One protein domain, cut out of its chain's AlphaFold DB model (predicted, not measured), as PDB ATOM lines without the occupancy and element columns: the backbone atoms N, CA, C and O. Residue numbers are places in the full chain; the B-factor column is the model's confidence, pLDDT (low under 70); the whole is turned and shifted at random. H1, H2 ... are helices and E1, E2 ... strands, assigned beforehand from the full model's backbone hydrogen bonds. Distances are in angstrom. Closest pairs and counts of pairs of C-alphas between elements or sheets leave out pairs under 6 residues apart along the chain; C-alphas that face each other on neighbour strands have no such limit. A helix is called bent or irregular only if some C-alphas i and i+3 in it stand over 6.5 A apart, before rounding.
ATOM      1  N   LYS A   9     203.166 211.867 152.041       93.19
ATOM      2  CA  LYS A   9     201.980 212.272 151.282       93.19
ATOM      3  C   LYS A   9     202.248 213.514 150.451       93.19
ATOM      4  O   LYS A   9     202.936 214.431 150.905       93.19
ATOM      5  N   LYS A  10     201.668 213.569 149.255       94.75
ATOM      6  CA  LYS A  10     201.685 214.757 148.400       94.75
ATOM      7  C   LYS A  10     200.320 214.962 147.758       94.75
ATOM      8  O   LYS A  10     199.784 214.054 147.127       94.75
ATOM      9  N   ASN A  11     199.791 216.173 147.897       93.94
ATOM     10  CA  ASN A  11     198.530 216.565 147.282       93.94
ATOM     11  C   ASN A  11     198.768 217.182 145.904       93.94
ATOM     12  O   ASN A  11     199.773 217.856 145.665       93.94
ATOM     13  N   SER A  12     197.807 216.989 145.008       91.88
ATOM     14  CA  SER A  12     197.694 217.763 143.781       91.88
ATOM     15  C   SER A  12     197.346 219.221 144.085       91.88
ATOM     16  O   SER A  12     196.742 219.533 145.107       91.88
ATOM     17  N   HIS A  13     197.652 220.125 143.152       90.69
ATOM     18  CA  HIS A  13     197.361 221.557 143.299       90.69
ATOM     19  C   HIS A  13     195.868 221.851 143.544       90.69
ATOM     20  O   HIS A  13     195.507 222.796 144.232       90.69
ATOM     21  N   ASN A  14     194.986 221.005 143.007       87.69
ATOM     22  CA  ASN A  14     193.539 221.104 143.194       87.69
ATOM     23  C   ASN A  14     193.006 220.296 144.397       87.69
ATOM     24  O   ASN A  14     191.790 220.233 144.566       87.69
ATOM     25  N   ASN A  15     193.878 219.644 145.180       86.38
ATOM     26  CA  ASN A  15     193.553 218.738 146.292       86.38
ATOM     27  C   ASN A  15     192.588 217.580 145.948       86.38
ATOM     28  O   ASN A  15     191.997 216.986 146.844       86.38
ATOM     29  N   LYS A  16     192.415 217.236 144.665       87.50
ATOM     30  CA  LYS A  16     191.531 216.136 144.224       87.50
ATOM     31  C   LYS A  16     192.225 214.776 144.171       87.50
ATOM     32  O   LYS A  16     191.548 213.751 144.115       87.50
ATOM     33  N   LEU A  17     193.556 214.781 144.117       90.50
ATOM     34  CA  LEU A  17     194.394 213.596 144.043       90.50
ATOM     35  C   LEU A  17     195.452 213.699 145.133       90.50
ATOM     36  O   LEU A  17     196.158 214.705 145.233       90.50
ATOM     37  N   VAL A  18     195.559 212.658 145.945       92.19
ATOM     38  CA  VAL A  18     196.589 212.560 146.979       92.19
ATOM     39  C   VAL A  18     197.368 211.281 146.761       92.19
ATOM     40  O   VAL A  18     196.772 210.216 146.649       92.19
ATOM     41  N   VAL A  19     198.691 211.395 146.691       92.88
ATOM     42  CA  VAL A  19     199.600 210.253 146.586       92.88
ATOM     43  C   VAL A  19     200.223 210.000 147.946       92.88
ATOM     44  O   VAL A  19     200.748 210.928 148.564       92.88
ATOM     45  N   TYR A  20     200.198 208.744 148.369       92.50
ATOM     46  CA  TYR A  20     200.894 208.230 149.537       92.50
ATOM     47  C   TYR A  20     202.005 207.294 149.077       92.50
ATOM     48  O   TYR A  20     201.738 206.366 148.320       92.50
ATOM     49  N   LEU A  21     203.232 207.534 149.530       91.69
ATOM     50  CA  LEU A  21     204.378 206.654 149.307       91.69
ATOM     51  C   LEU A  21     204.894 206.150 150.645       91.69
ATOM     52  O   LEU A  21     205.010 206.917 151.606       91.69
ATOM     53  N   ILE A  22     205.228 204.866 150.687       89.69
ATOM     54  CA  ILE A  22     205.774 204.234 151.888       89.69
ATOM     55  C   ILE A  22     207.237 204.651 152.078       89.69
ATOM     56  O   ILE A  22     207.640 205.004 153.182       89.69
ATOM     57  N   GLN A  23     208.003 204.704 150.987       89.12
ATOM     58  CA  GLN A  23     209.427 205.030 150.979       89.12
ATOM     59  C   GLN A  23     209.768 205.940 149.790       89.12
ATOM     60  O   GLN A  23     209.075 205.935 148.773       89.12
ATOM     61  N   ARG A  24     210.806 206.774 149.942       90.88
ATOM     62  CA  ARG A  24     211.318 207.655 148.870       90.88
ATOM     63  C   ARG A  24     212.667 207.211 148.320       90.88
ATOM     64  O   ARG A  24     212.949 207.475 147.156       90.88
ATOM     65  N   ASP A  25     213.460 206.556 149.153       90.19
ATOM     66  CA  ASP A  25     214.785 206.076 148.794       90.19
ATOM     67  C   ASP A  25     214.636 204.622 148.358       90.19
ATOM     68  O   ASP A  25     214.351 203.768 149.184       90.19
ATOM     69  N   ILE A  26     214.736 204.348 147.063       90.00
ATOM     70  CA  ILE A  26     214.585 202.996 146.516       90.00
ATOM     71  C   ILE A  26     215.982 202.394 146.421       90.00
ATOM     72  O   ILE A  26     216.853 203.006 145.797       90.00
ATOM     73  N   PHE A  27     216.208 201.248 147.062       90.81
ATOM     74  CA  PHE A  27     217.497 200.572 147.013       90.81
ATOM     75  C   PHE A  27     217.555 199.601 145.828       90.81
ATOM     76  O   PHE A  27     216.558 198.976 145.463       90.81
ATOM     77  N   ASP A  28     218.732 199.509 145.219       91.44
ATOM     78  CA  ASP A  28     219.035 198.617 144.102       91.44
ATOM     79  C   ASP A  28     220.340 197.881 144.424       91.44
ATOM     80  O   ASP A  28     221.377 198.519 144.619       91.44
ATOM     81  N   ASP A  29     220.270 196.549 144.507       92.19
ATOM     82  CA  ASP A  29     221.410 195.668 144.803       92.19
ATOM     83  C   ASP A  29     221.960 194.975 143.541       92.19
ATOM     84  O   ASP A  29     222.549 193.897 143.607       92.19
ATOM     85  N   LEU A  30     221.713 195.538 142.350       90.56
ATOM     86  CA  LEU A  30     222.099 195.009 141.028       90.56
ATOM     87  C   LEU A  30     221.446 193.667 140.637       90.56
ATOM     88  O   LEU A  30     221.439 193.316 139.457       90.56
ATOM     89  N   GLN A  31     220.900 192.915 141.594       93.00
ATOM     90  CA  GLN A  31     220.115 191.696 141.377       93.00
ATOM     91  C   GLN A  31     218.612 191.953 141.493       93.00
ATOM     92  O   GLN A  31     217.822 191.383 140.739       93.00
ATOM     93  N   LEU A  32     218.218 192.790 142.455       90.12
ATOM     94  CA  LEU A  32     216.835 193.101 142.788       90.12
ATOM     95  C   LEU A  32     216.717 194.584 143.139       90.12
ATOM     96  O   LEU A  32     217.618 195.168 143.738       90.12
ATOM     97  N   ILE A  33     215.573 195.155 142.774       90.31
ATOM     98  CA  ILE A  33     215.211 196.544 143.052       90.31
ATOM     99  C   ILE A  33     214.012 196.526 143.993       90.31
ATOM    100  O   ILE A  33     213.049 195.791 143.749       90.31
ATOM    101  N   ASP A  34     214.049 197.355 145.034       89.81
ATOM    102  CA  ASP A  34     212.913 197.513 145.937       89.81
ATOM    103  C   ASP A  34     211.677 198.037 145.177       89.81
ATOM    104  O   ASP A  34     211.765 199.010 144.417       89.81
ATOM    105  N   PRO A  35     210.490 197.430 145.362       88.62
ATOM    106  CA  PRO A  35     209.292 197.870 144.667       88.62
ATOM    107  C   PRO A  35     208.845 199.257 145.145       88.62
ATOM    108  O   PRO A  35     208.867 199.587 146.332       88.62
ATOM    109  N   ILE A  36     208.362 200.077 144.208       89.44
ATOM    110  CA  ILE A  36     207.757 201.369 144.540       89.44
ATOM    111  C   ILE A  36     206.327 201.131 145.008       89.44
ATOM    112  O   ILE A  36     205.417 200.925 144.204       89.44
ATOM    113  N   GLU A  37     206.124 201.209 146.318       87.94
ATOM    114  CA  GLU A  37     204.817 200.997 146.926       87.94
ATOM    115  C   GLU A  37     204.141 202.310 147.349       87.94
ATOM    116  O   GLU A  37     204.704 203.156 148.057       87.94
ATOM    117  N   GLY A  38     202.876 202.458 146.951       89.25
ATOM    118  CA  GLY A  38     202.064 203.607 147.319       89.25
ATOM    119  C   GLY A  38     200.581 203.441 147.013       89.25
ATOM    120  O   GLY A  38     200.168 202.488 146.357       89.25
ATOM    121  N   ILE A  39     199.785 204.396 147.491       90.12
ATOM    122  CA  ILE A  39     198.336 204.468 147.269       90.12
ATOM    123  C   ILE A  39     197.966 205.849 146.753       90.12
ATOM    124  O   ILE A  39     198.577 206.852 147.116       90.12
ATOM    125  N   VAL A  40     196.927 205.906 145.921       90.69
ATOM    126  CA  VAL A  40     196.353 207.160 145.445       90.69
ATOM    127  C   VAL A  40     194.906 207.287 145.910       90.69
ATOM    128  O   VAL A  40     194.072 206.434 145.620       90.69
ATOM    129  N   THR A  41     194.594 208.378 146.608       89.25
ATOM    130  CA  THR A  41     193.219 208.752 146.958       89.25
ATOM    131  C   THR A  41     192.666 209.708 145.913       89.25
ATOM    132  O   THR A  41     193.328 210.673 145.522       89.25
ATOM    133  N   ILE A  42     191.441 209.432 145.470       88.69
ATOM    134  CA  ILE A  42     190.792 210.117 144.354       88.69
ATOM    135  C   ILE A  42     189.418 210.611 144.807       88.69
ATOM    136  O   ILE A  42     188.600 209.823 145.286       88.69
ATOM    137  N   ASP A  43     189.129 211.896 144.596       87.19
ATOM    138  CA  ASP A  43     187.767 212.422 144.737       87.19
ATOM    139  C   ASP A  43     186.898 212.000 143.538       87.19
ATOM    140  O   ASP A  43     186.928 212.602 142.454       87.19
ATOM    141  N   LYS A  44     186.096 210.947 143.745       79.69
ATOM    142  CA  LYS A  44     185.210 210.352 142.729       79.69
ATOM    143  C   LYS A  44     184.163 211.327 142.193       79.69
ATOM    144  O   LYS A  44     183.676 211.122 141.087       79.69
ATOM    145  N   ASN A  45     183.811 212.391 142.918       79.56
ATOM    146  CA  ASN A  45     182.749 213.301 142.481       79.56
ATOM    147  C   ASN A  45     183.161 214.159 141.283       79.56
ATOM    148  O   ASN A  45     182.318 214.497 140.454       79.56
ATOM    149  N   LYS A  46     184.454 214.482 141.169       69.38
ATOM    150  CA  LYS A  46     184.978 215.409 140.153       69.38
ATOM    151  C   LYS A  46     185.771 214.731 139.035       69.38
ATOM    152  O   LYS A  46     186.074 215.394 138.050       69.38
ATOM    153  N   LEU A  47     186.117 213.451 139.188       72.38
ATOM    154  CA  LEU A  47     187.005 212.708 138.282       72.38
ATOM    155  C   LEU A  47     186.310 211.519 137.589       72.38
ATOM    156  O   LEU A  47     186.977 210.624 137.084       72.38
ATOM    157  N   LYS A  48     184.967 211.514 137.530       70.12
ATOM    158  CA  LYS A  48     184.156 210.379 137.036       70.12
ATOM    159  C   LYS A  48     184.531 209.871 135.638       70.12
ATOM    160  O   LYS A  48     184.400 208.680 135.392       70.12
ATOM    161  N   TYR A  49     185.010 210.747 134.756       73.44
ATOM    162  CA  TYR A  49     185.363 210.412 133.368       73.44
ATOM    163  C   TYR A  49     186.865 210.522 133.075       73.44
ATOM    164  O   TYR A  49     187.280 210.447 131.922       73.44
ATOM    165  N   SER A  50     187.690 210.736 134.101       83.75
ATOM    166  CA  SER A  50     189.127 210.930 133.931       83.75
ATOM    167  C   SER A  50     189.883 209.645 134.238       83.75
ATOM    168  O   SER A  50     189.647 209.007 135.261       83.75
ATOM    169  N   LYS A  51     190.833 209.301 133.366       88.31
ATOM    170  CA  LYS A  51     191.800 208.236 133.628       88.31
ATOM    171  C   LYS A  51     192.962 208.783 134.446       88.31
ATOM    172  O   LYS A  51     193.423 209.900 134.204       88.31
ATOM    173  N   ILE A  52     193.430 208.002 135.408       89.44
ATOM    174  CA  ILE A  52     194.555 208.359 136.268       89.44
ATOM    175  C   ILE A  52     195.676 207.374 135.999       89.44
ATOM    176  O   ILE A  52     195.478 206.162 136.068       89.44
ATOM    177  N   PHE A  53     196.853 207.923 135.728       91.31
ATOM    178  CA  PHE A  53     198.059 207.168 135.441       91.31
ATOM    179  C   PHE A  53     199.129 207.509 136.473       91.31
ATOM    180  O   PHE A  53     199.331 208.679 136.804       91.31
ATOM    181  N   ALA A  54     199.830 206.491 136.955       91.31
ATOM    182  CA  ALA A  54     201.124 206.657 137.596       91.31
ATOM    183  C   ALA A  54     202.210 206.542 136.538       91.31
ATOM    184  O   ALA A  54     202.135 205.704 135.641       91.31
ATOM    185  N   ARG A  55     203.234 207.382 136.658       93.06
ATOM    186  CA  ARG A  55     204.385 207.348 135.769       93.06
ATOM    187  C   ARG A  55     205.669 207.484 136.560       93.06
ATOM    188  O   ARG A  55     205.841 208.460 137.286       93.06
ATOM    189  N   ILE A  56     206.567 206.530 136.367       92.50
ATOM    190  CA  ILE A  56     207.944 206.596 136.839       92.50
ATOM    191  C   ILE A  56     208.788 207.032 135.654       92.50
ATOM    192  O   ILE A  56     208.661 206.492 134.553       92.50
ATOM    193  N   ARG A  57     209.622 208.046 135.871       92.44
ATOM    194  CA  ARG A  57     210.496 208.588 134.839       92.44
ATOM    195  C   ARG A  57     211.895 208.786 135.397       92.44
ATOM    196  O   ARG A  57     212.069 209.562 136.334       92.44
ATOM    197  N   CYS A  58     212.871 208.136 134.775       91.38
ATOM    198  CA  CYS A  58     214.282 208.425 134.987       91.38
ATOM    199  C   CYS A  58     214.754 209.375 133.888       91.38
ATOM    200  O   CYS A  58     214.736 209.041 132.697       91.38
ATOM    201  N   THR A  59     215.150 210.576 134.294       90.44
ATOM    202  CA  THR A  59     215.582 211.635 133.389       90.44
ATOM    203  C   THR A  59     216.958 212.115 133.802       90.44
ATOM    204  O   THR A  59     217.150 212.553 134.933       90.44
ATOM    205  N   PHE A  60     217.889 212.097 132.860       88.00
ATOM    206  CA  PHE A  60     219.185 212.728 133.004       88.00
ATOM    207  C   PHE A  60     219.126 214.130 132.432       88.00
ATOM    208  O   PHE A  60     218.827 214.302 131.255       88.00
ATOM    209  N   ARG A  61     219.378 215.130 133.270       83.50
ATOM    210  CA  ARG A  61     219.383 216.539 132.876       83.50
ATOM    211  C   ARG A  61     220.830 217.002 132.722       83.50
ATOM    212  O   ARG A  61     221.632 216.769 133.621       83.50
ATOM    213  N   TYR A  62     221.148 217.623 131.595       82.56
ATOM    214  CA  TYR A  62     222.422 218.281 131.314       82.56
ATOM    215  C   TYR A  62     222.210 219.801 131.260       82.56
ATOM    216  O   TYR A  62     221.097 220.253 131.058       82.56
ATOM    217  N   GLY A  63     223.247 220.615 131.460       74.88
ATOM    218  CA  GLY A  63     223.116 222.083 131.389       74.88
ATOM    219  C   GLY A  63     222.410 222.744 132.586       74.88
ATOM    220  O   GLY A  63     222.187 222.126 133.628       74.88
ATOM    221  N   GLU A  64     222.118 224.043 132.458       70.06
ATOM    222  CA  GLU A  64     221.494 224.858 133.508       70.06
ATOM    223  C   GLU A  64     219.963 224.780 133.432       70.06
ATOM    224  O   GLU A  64     219.375 225.028 132.382       70.06
ATOM    225  N   GLN A  65     219.301 224.485 134.558       62.22
ATOM    226  CA  GLN A  65     217.843 224.283 134.614       62.22
ATOM    227  C   GLN A  65     217.022 225.477 134.098       62.22
ATOM    228  O   GLN A  65     215.900 225.276 133.649       62.22
ATOM    229  N   GLN A  66     217.555 226.703 134.154       59.75
ATOM    230  CA  GLN A  66     216.859 227.900 133.666       59.75
ATOM    231  C   GLN A  66     216.815 228.000 132.132       59.75
ATOM    232  O   GLN A  66     215.963 228.699 131.591       59.75
ATOM    233  N   LEU A  67     217.705 227.301 131.419       57.56
ATOM    234  CA  LEU A  67     217.765 227.339 129.955       57.56
ATOM    235  C   LEU A  67     216.686 226.469 129.291       57.56
ATOM    236  O   LEU A  67     216.319 226.757 128.152       57.56
ATOM    237  N   ASP A  68     216.142 225.471 130.003       57.19
ATOM    238  CA  ASP A  68     215.037 224.617 129.531       57.19
ATOM    239  C   ASP A  68     213.763 225.435 129.224       57.19
ATOM    240  O   ASP A  68     213.073 225.153 128.245       57.19
ATOM    241  N   ASP A  69     213.463 226.470 130.020       59.12
ATOM    242  CA  ASP A  69     212.264 227.308 129.837       59.12
ATOM    243  C   ASP A  69     212.462 228.410 128.773       59.12
ATOM    244  O   ASP A  69     211.491 228.925 128.214       59.12
ATOM    245  N   VAL A  70     213.714 228.783 128.478       58.69
ATOM    246  CA  VAL A  70     214.065 229.937 127.625       58.69
ATOM    247  C   VAL A  70     214.374 229.523 126.183       58.69
ATOM    248  O   VAL A  70     214.052 230.253 125.242       58.69
ATOM    249  N   LEU A  71     214.975 228.352 125.973       59.62
ATOM    250  CA  LEU A  71     215.379 227.879 124.649       59.62
ATOM    251  C   LEU A  71     214.334 226.912 124.089       59.62
ATOM    252  O   LEU A  71     214.509 225.695 124.078       59.62
ATOM    253  N   SER A  72     213.228 227.470 123.591       57.84
ATOM    254  CA  SER A  72     212.220 226.709 122.843       57.84
ATOM    255  C   SER A  72     212.867 225.921 121.695       57.84
ATOM    256  O   SER A  72     213.277 226.498 120.690       57.84
ATOM    257  N   GLY A  73     212.949 224.595 121.848       59.72
ATOM    258  CA  GLY A  73     213.389 223.662 120.804       59.72
ATOM    259  C   GLY A  73     214.599 222.788 121.148       59.72
ATOM    260  O   GLY A  73     214.869 221.843 120.411       59.72
ATOM    261  N   VAL A  74     215.292 223.036 122.264       64.69
ATOM    262  CA  VAL A  74     216.374 222.161 122.749       64.69
ATOM    263  C   VAL A  74     215.951 221.563 124.082       64.69
ATOM    264  O   VAL A  74     215.747 222.276 125.054       64.69
ATOM    265  N   THR A  75     215.800 220.241 124.130       64.25
ATOM    266  CA  THR A  75     215.598 219.541 125.403       64.25
ATOM    267  C   THR A  75     216.956 219.386 126.065       64.25
ATOM    268  O   THR A  75     217.855 218.796 125.467       64.25
ATOM    269  N   PHE A  76     217.142 219.897 127.284       74.38
ATOM    270  CA  PHE A  76     218.384 219.689 128.033       74.38
ATOM    271  C   PHE A  76     218.339 218.431 128.897       74.38
ATOM    272  O   PHE A  76     219.006 218.303 129.924       74.38
ATOM    273  N   TYR A  77     217.534 217.458 128.488       81.44
ATOM    274  CA  TYR A  77     217.415 216.216 129.209       81.44
ATOM    275  C   TYR A  77     217.229 215.027 128.283       81.44
ATOM    276  O   TYR A  77     216.607 215.106 127.229       81.44
ATOM    277  N   LYS A  78     217.740 213.885 128.730       85.94
ATOM    278  CA  LYS A  78     217.525 212.585 128.117       85.94
ATOM    279  C   LYS A  78     216.721 211.711 129.067       85.94
ATOM    280  O   LYS A  78     217.090 211.526 130.225       85.94
ATOM    281  N   GLU A  79     215.603 211.181 128.588       89.00
ATOM    282  CA  GLU A  79     214.825 210.177 129.315       89.00
ATOM    283  C   GLU A  79     215.413 208.800 129.009       89.00
ATOM    284  O   GLU A  79     215.510 208.407 127.849       89.00
ATOM    285  N   PHE A  80     215.848 208.087 130.048       90.69
ATOM    286  CA  PHE A  80     216.401 206.736 129.907       90.69
ATOM    287  C   PHE A  80     215.382 205.652 130.248       90.69
ATOM    288  O   PHE A  80     215.480 204.537 129.748       90.69
ATOM    289  N   PHE A  81     214.401 205.979 131.090       90.94
ATOM    290  CA  PHE A  81     213.370 205.045 131.512       90.94
ATOM    291  C   PHE A  81     212.047 205.775 131.709       90.94
ATOM    292  O   PHE A  81     211.992 206.810 132.382       90.94
ATOM    293  N   ILE A  82     210.983 205.217 131.138       94.12
ATOM    294  CA  ILE A  82     209.617 205.686 131.327       94.12
ATOM    295  C   ILE A  82     208.705 204.472 131.468       94.12
ATOM    296  O   ILE A  82     208.617 203.642 130.571       94.12
ATOM    297  N   GLN A  83     208.024 204.381 132.602       92.75
ATOM    298  CA  GLN A  83     207.036 203.340 132.857       92.75
ATOM    299  C   GLN A  83     205.746 204.011 133.287       92.75
ATOM    300  O   GLN A  83     205.746 204.817 134.218       92.75
ATOM    301  N   THR A  84     204.649 203.701 132.599       92.50
ATOM    302  CA  THR A  84     203.330 204.278 132.880       92.50
ATOM    303  C   THR A  84     202.345 203.156 133.168       92.50
ATOM    304  O   THR A  84     202.229 202.238 132.365       92.50
ATOM    305  N   LYS A  85     201.634 203.241 134.294       89.62
ATOM    306  CA  LYS A  85     200.590 202.292 134.701       89.62
ATOM    307  C   LYS A  85     199.277 203.035 134.931       89.62
ATOM    308  O   LYS A  85     199.272 204.111 135.533       89.62
ATOM    309  N   GLN A  86     198.164 202.487 134.448       88.81
ATOM    310  CA  GLN A  86     196.829 203.023 134.717       88.81
ATOM    311  C   GLN A  86     196.392 202.596 136.128       88.81
ATOM    312  O   GLN A  86     196.425 201.419 136.455       88.81
ATOM    313  N   ILE A  87     196.009 203.552 136.978       87.56
ATOM    314  CA  ILE A  87     195.516 203.279 138.343       87.56
ATOM    315  C   ILE A  87     193.985 203.294 138.380       87.56
ATOM    316  O   ILE A  87     193.363 202.527 139.111       87.56
ATOM    317  N   TYR A  88     193.365 204.202 137.622       86.75
ATOM    318  CA  TYR A  88     191.913 204.338 137.566       86.75
ATOM    319  C   TYR A  88     191.444 204.643 136.134       86.75
ATOM    320  O   TYR A  88     192.032 205.521 135.495       86.75
ATOM    321  N   PRO A  89     190.363 204.009 135.649       85.81
ATOM    322  CA  PRO A  89     189.707 202.841 136.249       85.81
ATOM    323  C   PRO A  89     190.674 201.645 136.306       85.81
ATOM    324  O   PRO A  89     191.582 201.559 135.482       85.81
ATOM    325  N   MET A  90     190.527 200.780 137.314       77.31
ATOM    326  CA  MET A  90     191.327 199.554 137.400       77.31
ATOM    327  C   MET A  90     190.910 198.634 136.253       77.31
ATOM    328  O   MET A  90     189.719 198.352 136.097       77.31
ATOM    329  N   ASP A  91     191.871 198.213 135.438       71.94
ATOM    330  CA  ASP A  91     191.608 197.284 134.348       71.94
ATOM    331  C   ASP A  91     191.387 195.884 134.947       71.94
ATOM    332  O   ASP A  91     192.221 195.370 135.682       71.94
ATOM    333  N   MET A  92     190.239 195.265 134.652       60.78
ATOM    334  CA  MET A  92     189.786 193.999 135.267       60.78
ATOM    335  C   MET A  92     190.664 192.775 134.937       60.78
ATOM    336  O   MET A  92     190.419 191.695 135.467       60.78
ATOM    337  N   ASN A  93     191.641 192.935 134.039       60.72
ATOM    338  CA  ASN A  93     192.470 191.859 133.495       60.72
ATOM    339  C   ASN A  93     193.903 191.850 134.042       60.72
ATOM    340  O   ASN A  93     194.653 190.936 133.714       60.72
ATOM    341  N   GLU A  94     194.307 192.856 134.822       59.22
ATOM    342  CA  GLU A  94     195.574 192.776 135.545       59.22
ATOM    343  C   GLU A  94     195.334 191.924 136.792       59.22
ATOM    344  O   GLU A  94     194.488 192.260 137.627       59.22
ATOM    345  N   ASP A  95     196.026 190.782 136.872       53.03
ATOM    346  CA  ASP A  95     196.052 189.922 138.051       53.03
ATOM    347  C   ASP A  95     196.174 190.799 139.297       53.03
ATOM    348  O   ASP A  95     196.956 191.750 139.314       53.03
ATOM    349  N   ASN A  96     195.358 190.527 140.320       57.59
ATOM    350  CA  ASN A  96     195.413 191.246 141.587       57.59
ATOM    351  C   ASN A  96     196.800 191.028 142.206       57.59
ATOM    352  O   ASN A  96     196.981 190.098 142.998       57.59
ATOM    353  N   ASP A  97     197.771 191.861 141.823       64.31
ATOM    354  CA  ASP A  97     199.071 191.970 142.462       64.31
ATOM    355  C   ASP A  97     198.777 192.045 143.955       64.31
ATOM    356  O   ASP A  97     198.038 192.923 144.415       64.31
ATOM    357  N   LYS A  98     199.244 191.042 144.703       71.69
ATOM    358  CA  LYS A  98     198.949 190.930 146.131       71.69
ATOM    359  C   LYS A  98     199.380 192.235 146.792       71.69
ATOM    360  O   LYS A  98     200.569 192.540 146.825       71.69
ATOM    361  N   TYR A  99     198.410 193.000 147.295       81.31
ATOM    362  CA  TYR A  99     198.693 194.253 147.981       81.31
ATOM    363  C   TYR A  99     199.599 193.987 149.184       81.31
ATOM    364  O   TYR A  99     199.354 193.061 149.960       81.31
ATOM    365  N   SER A 100     200.623 194.820 149.346       83.75
ATOM    366  CA  SER A 100     201.506 194.789 150.515       83.75
ATOM    367  C   SER A 100     200.702 195.068 151.790       83.75
ATOM    368  O   SER A 100     199.755 195.860 151.778       83.75
ATOM    369  N   ASP A 101     201.088 194.463 152.918       82.88
ATOM    370  CA  ASP A 101     200.418 194.652 154.218       82.88
ATOM    371  C   ASP A 101     200.283 196.138 154.590       82.88
ATOM    372  O   ASP A 101     199.314 196.573 155.219       82.88
ATOM    373  N   VAL A 102     201.261 196.948 154.173       82.81
ATOM    374  CA  VAL A 102     201.270 198.392 154.415       82.81
ATOM    375  C   VAL A 102     200.251 199.113 153.531       82.81
ATOM    376  O   VAL A 102     199.596 200.043 154.000       82.81
ATOM    377  N   GLN A 103     200.061 198.668 152.286       85.19
ATOM    378  CA  GLN A 103     199.009 199.198 151.419       85.19
ATOM    379  C   GLN A 103     197.631 198.876 152.008       85.19
ATOM    380  O   GLN A 103     196.797 199.766 152.159       85.19
ATOM    381  N   VAL A 104     197.411 197.636 152.452       84.31
ATOM    382  CA  VAL A 104     196.159 197.240 153.121       84.31
ATOM    383  C   VAL A 104     195.895 198.095 154.367       84.31
ATOM    384  O   VAL A 104     194.771 198.547 154.581       84.31
ATOM    385  N   SER A 105     196.931 198.395 155.157       82.06
ATOM    386  CA  SER A 105     196.805 199.276 156.324       82.06
ATOM    387  C   SER A 105     196.447 200.725 155.978       82.06
ATOM    388  O   SER A 105     195.918 201.417 156.841       82.06
ATOM    389  N   LEU A 106     196.767 201.200 154.773       79.81
ATOM    390  CA  LEU A 106     196.460 202.557 154.309       79.81
ATOM    391  C   LEU A 106     195.081 202.660 153.637       79.81
ATOM    392  O   LEU A 106     194.574 203.767 153.464       79.81
ATOM    393  N   PHE A 107     194.474 201.529 153.260       73.94
ATOM    394  CA  PHE A 107     193.092 201.476 152.771       73.94
ATOM    395  C   PHE A 107     192.045 201.648 153.878       73.94
ATOM    396  O   PHE A 107     190.910 202.016 153.571       73.94
ATOM    397  N   LYS A 108     192.401 201.325 155.125       58.31
ATOM    398  CA  LYS A 108     191.498 201.305 156.281       58.31
ATOM    399  C   LYS A 108     191.406 202.666 156.963       58.31
ATOM    400  O   LYS A 108     190.274 203.017 157.361       58.31
TER     401      LYS A 108
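This is residues 9 to 108 of the 108 residues of an uncharacterized protein of Schistosoma bovis (UniProt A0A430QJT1). What is the shape of this domain? A small sheet of three strands, E1, E2 and E3, with helix H2 over E3, makes one part, and a long, bent ribbon of two strands, E4 and E5, runs away from near it to a tip that holds the short helix H1. Residues 28 to 33, in the loop between E2 and E3, stick out. How is it made up? The printed part has 100 residues, with two named helices and five named strands in the order E1 E2 E3 E4 H1 E5 H2; both sheets, E1 - E2 - E3 and E4 - E5, are antiparallel, and the class is mixed, with 46 residues in named elements. It is loose, with a radius of gyration of the C-alphas of 17.1 A, and spans 46 by 41 by 27 A.

Where are the first three strands? E1 is residues 9 to 11, 6.8 A long, and begins at C-alpha 9 at (201.980, 212.272, 151.282). E2, residues 17 to 21, is 13.3 A long, and E3, residues 38 to 42, is 13.4 A long. What follows? E4, residues 52 to 61, is 26.4 A long and ends at C-alpha 61 at (219.383, 216.539, 132.876); H1, residues 67 to 70, is 5.1 A long. E5, residues 77 to 88, is 29.3 A long, and H2, residues 101 to 107, is 10.1 A long and ends at C-alpha 107 at (193.092, 201.476, 152.771).

How do E1, E2 and E3 pair? They form a meander, each strand the antiparallel neighbour of the one before, and E1 and E2, like E2 and E3, are a hairpin. N 10 and O 19 are 2.9 A apart, and N 20 and O 39 are 2.8 A apart, both within hydrogen-bond range. How do E4 and E5 run? They are antiparallel neighbours at 169 degrees, with N 54 and O 85 2.8 A apart, within hydrogen-bond range; E4 bends by 52 degrees at residue 58 and E5 by 72 degrees at residue 80. E3 and E5 are only just apart, their closest C-alphas 8.1 A from each other. Where are the helices? H2 is on the sheet E1 E2 E3, over E3 and along the strands, at 12 degrees to E3 on the local plane, which is fitted to just 6 C-alphas; its height over the sheet is 8.9 A, and the closest C-alphas of E3 and H2, those of Ile 39 and Gln 103, are 6.7 A apart. H1 is not on that sheet. What do the helix backbones show? In H2 every O i to N i+4 pair is within hydrogen-bond range; H1 is too short for such a pair.

How far does it reach? The two C-alphas farthest apart, those of Leu 71 and Lys 108, are 47.7 A apart, and the printed part has no cut. Which links are long? Those from E2 to E3, 16 residues, and from E5 to H2, 12 residues, are long; residues 28 to 33, 69 to 74 and 91 to 98 stand free. Where is confidence low? The mean pLDDT of the printed part is 81.7, and residue 46, residues 65 to 75, residues 92 to 97 and residue 108 are under 70.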